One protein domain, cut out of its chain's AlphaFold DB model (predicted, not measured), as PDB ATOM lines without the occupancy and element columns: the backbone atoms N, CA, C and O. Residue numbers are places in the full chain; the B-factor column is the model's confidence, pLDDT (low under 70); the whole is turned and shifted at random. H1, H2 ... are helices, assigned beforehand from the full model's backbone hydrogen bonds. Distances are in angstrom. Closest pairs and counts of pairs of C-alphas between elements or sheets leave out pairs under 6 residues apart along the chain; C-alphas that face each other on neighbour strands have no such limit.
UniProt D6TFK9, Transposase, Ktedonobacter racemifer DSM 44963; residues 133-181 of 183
ATOM      1  N   THR A 133     -26.771 -24.172 -22.660       92.62
ATOM      2  CA  THR A 133     -27.336 -25.126 -21.699       92.62
ATOM      3  C   THR A 133     -28.207 -24.414 -20.664       92.62
ATOM      4  O   THR A 133     -29.345 -24.815 -20.427       92.62
ATOM      5  N   GLU A 134     -27.720 -23.311 -20.095       93.88
ATOM      6  CA  GLU A 134     -28.454 -22.486 -19.137       93.88
ATOM      7  C   GLU A 134     -29.719 -21.879 -19.747       93.88
ATOM      8  O   GLU A 134     -30.771 -21.900 -19.105       93.88
ATOM      9  N   ALA A 135     -29.662 -21.405 -20.997       93.62
ATOM     10  CA  ALA A 135     -30.826 -20.887 -21.709       93.62
ATOM     11  C   ALA A 135     -31.898 -21.971 -21.905       93.62
ATOM     12  O   ALA A 135     -33.081 -21.718 -21.660       93.62
ATOM     13  N   GLN A 136     -31.501 -23.193 -22.275       92.81
ATOM     14  CA  GLN A 136     -32.437 -24.313 -22.400       92.81
ATOM     15  C   GLN A 136     -33.028 -24.713 -21.045       92.81
ATOM     16  O   GLN A 136     -34.245 -24.871 -20.924       92.81
ATOM     17  N   VAL A 137     -32.208 -24.801 -19.995       93.88
ATOM     18  CA  VAL A 137     -32.680 -25.062 -18.626       93.88
ATOM     19  C   VAL A 137     -33.645 -23.969 -18.162       93.88
ATOM     20  O   VAL A 137     -34.670 -24.270 -17.547       93.88
ATOM     21  N   HIS A 138     -33.367 -22.703 -18.470       94.06
ATOM     22  CA  HIS A 138     -34.253 -21.587 -18.161       94.06
ATOM     23  C   HIS A 138     -35.586 -21.693 -18.912       94.06
ATOM     24  O   HIS A 138     -36.642 -21.606 -18.284       94.06
ATOM     25  N   ARG A 139     -35.563 -21.969 -20.224       91.69
ATOM     26  CA  ARG A 139     -36.769 -22.217 -21.034       91.69
ATOM     27  C   ARG A 139     -37.614 -23.347 -20.441       91.69
ATOM     28  O   ARG A 139     -38.818 -23.180 -20.260       91.69
ATOM     29  N   LEU A 140     -36.988 -24.466 -20.077       91.00
ATOM     30  CA  LEU A 140     -37.668 -25.593 -19.433       91.00
ATOM     31  C   LEU A 140     -38.292 -25.195 -18.087       91.00
ATOM     32  O   LEU A 140     -39.457 -25.505 -17.827       91.00
ATOM     33  N   LYS A 141     -37.553 -24.463 -17.243       90.50
ATOM     34  CA  LYS A 141     -38.060 -23.945 -15.962       90.50
ATOM     35  C   LYS A 141     -39.255 -23.008 -16.163       90.50
ATOM     36  O   LYS A 141     -40.204 -23.090 -15.388       90.50
ATOM     37  N   LEU A 142     -39.244 -22.160 -17.193       92.19
ATOM     38  CA  LEU A 142     -40.368 -21.281 -17.525       92.19
ATOM     39  C   LEU A 142     -41.613 -22.067 -17.944       92.19
ATOM     40  O   LEU A 142     -42.679 -21.843 -17.375       92.19
ATOM     41  N   ILE A 143     -41.479 -23.029 -18.863       88.50
ATOM     42  CA  ILE A 143     -42.598 -23.880 -19.307       88.50
ATOM     43  C   ILE A 143     -43.212 -24.627 -18.113       88.50
ATOM     44  O   ILE A 143     -44.435 -24.673 -17.957       88.50
ATOM     45  N   LYS A 144     -42.369 -25.161 -17.222       88.44
ATOM     46  CA  LYS A 144     -42.819 -25.819 -15.988       88.44
ATOM     47  C   LYS A 144     -43.553 -24.854 -15.048       88.44
ATOM     48  O   LYS A 144     -44.586 -25.222 -14.493       88.44
ATOM     49  N   ARG A 145     -43.055 -23.623 -14.875       91.88
ATOM     50  CA  ARG A 145     -43.703 -22.582 -14.052       91.88
ATOM     51  C   ARG A 145     -45.058 -22.155 -14.620       91.88
ATOM     52  O   ARG A 145     -46.004 -22.031 -13.854       91.88
ATOM     53  N   GLN A 146     -45.185 -22.029 -15.942       87.81
ATOM     54  CA  GLN A 146     -46.461 -21.742 -16.618       87.81
ATOM     55  C   GLN A 146     -47.506 -22.851 -16.421       87.81
ATOM     56  O   GLN A 146     -48.702 -22.614 -16.553       87.81
ATOM     57  N   ALA A 147     -47.076 -24.076 -16.109       86.62
ATOM     58  CA  ALA A 147     -47.973 -25.171 -15.760       86.62
ATOM     59  C   ALA A 147     -48.399 -25.177 -14.279       86.62
ATOM     60  O   ALA A 147     -49.135 -26.076 -13.878       86.62
ATOM     61  N   TYR A 148     -47.926 -24.228 -13.457       86.88
ATOM     62  CA  TYR A 148     -48.210 -24.144 -12.016       86.88
ATOM     63  C   TYR A 148     -47.972 -25.464 -11.257       86.88
ATOM     64  O   TYR A 148     -48.674 -25.778 -10.303       86.88
ATOM     65  N   GLY A 149     -47.008 -26.275 -11.711       79.38
ATOM     66  CA  GLY A 149     -46.713 -27.585 -11.117       79.38
ATOM     67  C   GLY A 149     -47.756 -28.677 -11.385       79.38
ATOM     68  O   GLY A 149     -47.612 -29.772 -10.855       79.38
ATOM     69  N   ARG A 150     -48.774 -28.415 -12.214       81.19
ATOM     70  CA  ARG A 150     -49.869 -29.355 -12.507       81.19
ATOM     71  C   ARG A 150     -49.657 -30.206 -13.760       81.19
ATOM     72  O   ARG A 150     -50.508 -31.029 -14.072       81.19
ATOM     73  N   ALA A 151     -48.562 -29.997 -14.492       83.12
ATOM     74  CA  ALA A 151     -48.294 -30.757 -15.708       83.12
ATOM     75  C   ALA A 151     -47.547 -32.068 -15.428       83.12
ATOM     76  O   ALA A 151     -46.496 -32.053 -14.784       83.12
ATOM     77  N   SER A 152     -48.053 -33.176 -15.977       88.12
ATOM     78  CA  SER A 152     -47.324 -34.449 -16.045       88.12
ATOM     79  C   SER A 152     -46.123 -34.352 -16.999       88.12
ATOM     80  O   SER A 152     -46.014 -33.411 -17.793       88.12
ATOM     81  N   PHE A 153     -45.209 -35.328 -16.948       89.50
ATOM     82  CA  PHE A 153     -44.046 -35.355 -17.845       89.50
ATOM     83  C   PHE A 153     -44.451 -35.293 -19.325       89.50
ATOM     84  O   PHE A 153     -43.908 -34.475 -20.063       89.50
ATOM     85  N   GLU A 154     -45.460 -36.066 -19.737       90.75
ATOM     86  CA  GLU A 154     -45.967 -36.048 -21.117       90.75
ATOM     87  C   GLU A 154     -46.499 -34.665 -21.522       90.75
ATOM     88  O   GLU A 154     -46.195 -34.168 -22.604       90.75
ATOM     89  N   GLN A 155     -47.215 -33.977 -20.630       87.31
ATOM     90  CA  GLN A 155     -47.715 -32.624 -20.897       87.31
ATOM     91  C   GLN A 155     -46.576 -31.601 -21.025       87.31
ATOM     92  O   GLN A 155     -46.642 -30.702 -21.867       87.31
ATOM     93  N   LEU A 156     -45.514 -31.733 -20.224       89.38
ATOM     94  CA  LEU A 156     -44.311 -30.910 -20.363       89.38
ATOM     95  C   LEU A 156     -43.573 -31.220 -21.669       89.38
ATOM     96  O   LEU A 156     -43.197 -30.289 -22.378       89.38
ATOM     97  N   ARG A 157     -43.415 -32.500 -22.021       90.00
ATOM     98  CA  ARG A 157     -42.785 -32.946 -23.270       90.00
ATOM     99  C   ARG A 157     -43.507 -32.378 -24.488       90.00
ATOM    100  O   ARG A 157     -42.856 -31.786 -25.346       90.00
ATOM    101  N   LEU A 158     -44.838 -32.464 -24.522       90.25
ATOM    102  CA  LEU A 158     -45.650 -31.886 -25.593       90.25
ATOM    103  C   LEU A 158     -45.442 -30.370 -25.705       90.25
ATOM    104  O   LEU A 158     -45.238 -29.856 -26.800       90.25
ATOM    105  N   ARG A 159     -45.409 -29.641 -24.584       87.75
ATOM    106  CA  ARG A 159     -45.140 -28.190 -24.593       87.75
ATOM    107  C   ARG A 159     -43.723 -27.849 -25.055       87.75
ATOM    108  O   ARG A 159     -43.532 -26.833 -25.715       87.75
ATOM    109  N   VAL A 160     -42.727 -28.670 -24.733       89.31
ATOM    110  CA  VAL A 160     -41.332 -28.440 -25.140       89.31
ATOM    111  C   VAL A 160     -41.126 -28.704 -26.630       89.31
ATOM    112  O   VAL A 160     -40.437 -27.912 -27.277       89.31
ATOM    113  N   LEU A 161     -41.717 -29.783 -27.156       89.94
ATOM    114  CA  LEU A 161     -41.593 -30.190 -28.559       89.94
ATOM    115  C   LEU A 161     -42.497 -29.371 -29.492       89.94
ATOM    116  O   LEU A 161     -42.077 -29.032 -30.594       89.94
ATOM    117  N   HIS A 162     -43.711 -29.015 -29.053       84.81
ATOM    118  CA  HIS A 162     -44.724 -28.371 -29.904       84.81
ATOM    119  C   HIS A 162     -45.018 -26.903 -29.552       84.81
ATOM    120  O   HIS A 162     -45.593 -26.186 -30.367       84.81
ATOM    121  N   GLY A 163     -44.597 -26.405 -28.383       66.69
ATOM    122  CA  GLY A 163     -44.880 -25.028 -27.942       66.69
ATOM    123  C   GLY A 163     -44.189 -23.926 -28.755       66.69
ATOM    124  O   GLY A 163     -44.569 -22.767 -28.653       66.69
ATOM    125  N   SER A 164     -43.201 -24.274 -29.582       57.03
ATOM    126  CA  SER A 164     -42.509 -23.369 -30.515       57.03
ATOM    127  C   SER A 164     -43.162 -23.279 -31.904       57.03
ATOM    128  O   SER A 164     -42.724 -22.475 -32.719       57.03
ATOM    129  N   GLY A 165     -44.183 -24.097 -32.196       50.09
ATOM    130  CA  GLY A 165     -44.797 -24.184 -33.530       50.09
ATOM    131  C   GLY A 165     -46.011 -23.279 -33.755       50.09
ATOM    132  O   GLY A 165     -46.347 -22.972 -34.899       50.09
ATOM    133  N   VAL A 166     -46.657 -22.817 -32.681       50.47
ATOM    134  CA  VAL A 166     -47.942 -22.104 -32.783       50.47
ATOM    135  C   VAL A 166     -47.756 -20.690 -33.348       50.47
ATOM    136  O   VAL A 166     -48.526 -20.265 -34.203       50.47
ATOM    137  N   THR A 167     -46.660 -20.008 -33.007       49.75
ATOM    138  CA  THR A 167     -46.400 -18.632 -33.465       49.75
ATOM    139  C   THR A 167     -46.082 -18.541 -34.961       49.75
ATOM    140  O   THR A 167     -46.366 -17.523 -35.586       49.75
ATOM    141  N   HIS A 168     -45.523 -19.595 -35.570       46.38
ATOM    142  CA  HIS A 168     -45.243 -19.603 -37.010       46.38
ATOM    143  C   HIS A 168     -46.468 -20.034 -37.830       46.38
ATOM    144  O   HIS A 168     -46.752 -19.438 -38.865       46.38
ATOM    145  N   GLN A 169     -47.250 -21.010 -37.349       49.81
ATOM    146  CA  GLN A 169     -48.477 -21.426 -38.036       49.81
ATOM    147  C   GLN A 169     -49.591 -20.374 -37.968       49.81
ATOM    148  O   GLN A 169     -50.317 -20.223 -38.950       49.81
ATOM    149  N   GLU A 170     -49.720 -19.627 -36.869       53.03
ATOM    150  CA  GLU A 170     -50.700 -18.539 -36.759       53.03
ATOM    151  C   GLU A 170     -50.329 -17.342 -37.642       53.03
ATOM    152  O   GLU A 170     -51.192 -16.855 -38.367       53.03
ATOM    153  N   ASN A 171     -49.051 -16.945 -37.706       51.28
ATOM    154  CA  ASN A 171     -48.605 -15.886 -38.621       51.28
ATOM    155  C   ASN A 171     -48.803 -16.271 -40.099       51.28
ATOM    156  O   ASN A 171     -49.366 -15.491 -40.861       51.28
ATOM    157  N   LEU A 172     -48.482 -17.512 -40.487       56.94
ATOM    158  CA  LEU A 172     -48.744 -18.022 -41.843       56.94
ATOM    159  C   LEU A 172     -50.243 -18.200 -42.150       56.94
ATOM    160  O   LEU A 172     -50.653 -18.248 -43.311       56.94
ATOM    161  N   ARG A 173     -51.090 -18.372 -41.129       57.00
ATOM    162  CA  ARG A 173     -52.552 -18.432 -41.286       57.00
ATOM    163  C   ARG A 173     -53.140 -17.028 -41.438       57.00
ATOM    164  O   ARG A 173     -54.030 -16.848 -42.262       57.00
ATOM    165  N   MET A 174     -52.608 -16.044 -40.716       53.41
ATOM    166  CA  MET A 174     -53.007 -14.637 -40.819       53.41
ATOM    167  C   MET A 174     -52.551 -13.999 -42.142       53.41
ATOM    168  O   MET A 174     -53.342 -13.295 -42.766       53.41
ATOM    169  N   GLU A 175     -51.350 -14.311 -42.641       56.53
ATOM    170  CA  GLU A 175     -50.881 -13.863 -43.966       56.53
ATOM    171  C   GLU A 175     -51.735 -14.433 -45.112       56.53
ATOM    172  O   GLU A 175     -52.128 -13.698 -46.018       56.53
ATOM    173  N   ARG A 176     -52.121 -15.715 -45.040       61.22
ATOM    174  CA  ARG A 176     -53.016 -16.339 -46.034       61.22
ATOM    175  C   ARG A 176     -54.432 -15.760 -46.011       61.22
ATOM    176  O   ARG A 176     -55.024 -15.563 -47.065       61.22
ATOM    177  N   LEU A 177     -54.957 -15.422 -44.833       58.94
ATOM    178  CA  LEU A 177     -56.265 -14.768 -44.698       58.94
ATOM    179  C   LEU A 177     -56.254 -13.299 -45.157       58.94
ATOM    180  O   LEU A 177     -57.291 -12.796 -45.589       58.94
ATOM    181  N   SER A 178     -55.104 -12.620 -45.098       54.69
ATOM    182  CA  SER A 178     -54.932 -11.271 -45.650       54.69
ATOM    183  C   SER A 178     -54.893 -11.274 -47.181       54.69
ATOM    184  O   SER A 178     -55.449 -10.373 -47.798       54.69
ATOM    185  N   GLN A 179     -54.275 -12.284 -47.802       57.69
ATOM    186  CA  GLN A 179     -54.198 -12.397 -49.267       57.69
ATOM    187  C   GLN A 179     -55.529 -12.818 -49.907       57.69
ATOM    188  O   GLN A 179     -55.776 -12.519 -51.068       57.69
ATOM    189  N   GLN A 180     -56.418 -13.457 -49.145       57.06
ATOM    190  CA  GLN A 180     -57.708 -13.949 -49.639       57.06
ATOM    191  C   GLN A 180     -58.851 -12.921 -49.543       57.06
ATOM    192  O   GLN A 180     -59.954 -13.191 -50.007       57.06
ATOM    193  N   LYS A 181     -58.597 -11.742 -48.955       52.66
ATOM    194  CA  LYS A 181     -59.538 -10.605 -48.885       52.66
ATOM    195  C   LYS A 181     -59.266  -9.507 -49.926       52.66
ATOM    196  O   LYS A 181     -59.981  -8.511 -49.939       52.66
TER     197      LYS A 181
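This is residues 133 to 181 of the 183 residues of the protein "Transposase" of Ktedonobacter racemifer DSM 44963 (UniProt D6TFK9). What shape does the model show? Two helices, H1 and H2, meet at a steep angle at one end, and the third, H3, sticks out from there as a free arm that makes much of the length. What is it made of? The printed part has 49 residues with three named helices, in the order H1, H2, H3, and no named strand; the class is all helix. How spread out is it? It is only just extended, close to loose, with a radius of gyration of the C-alphas of 14.9 A, and it is elongated, spanning 43 by 24 by 15 A.

Which helices touch? H1, residues 133 to 146, touches H2, residues 153 to 162, with its residues 140 to 144 alone. Their closest C-alphas, those of Lys 144 and Leu 156, are 6.9 A apart. How do these two stand? They run opposite ways at a steep tilt of 65 degrees. Where is the third helix? H3, residues 166 to 179, is apart from H1, and H2 and H3 meet only through their link. What does the backbone show? In H1, H2 and H3 every O i to N i+4 pair is within hydrogen-bond range.

Where does H1 run? It goes from C-alpha 133 at (-27.336, -25.126, -21.699) to C-alpha 146, 20.1 A. How long are the others? H2 measures 14.0 A from C-alpha 153 to C-alpha 162. H3 measures 20.1 A and ends at C-alpha 179 at (-54.198, -12.397, -49.267).

How large is it? The two C-alphas farthest apart, those of Glu 134 and Lys 181, are 44.6 A apart. What stands free? Residues 133 to 138 of H1 and residues 164 to 181 do. Are there cuts or long links? The printed part has no cut; the link from H1 to H2 is short and that from H2 to H3 is tight. Where is confidence low? Residues 163 to 181 have pLDDT under 70, and the mean of the printed part is 75.9.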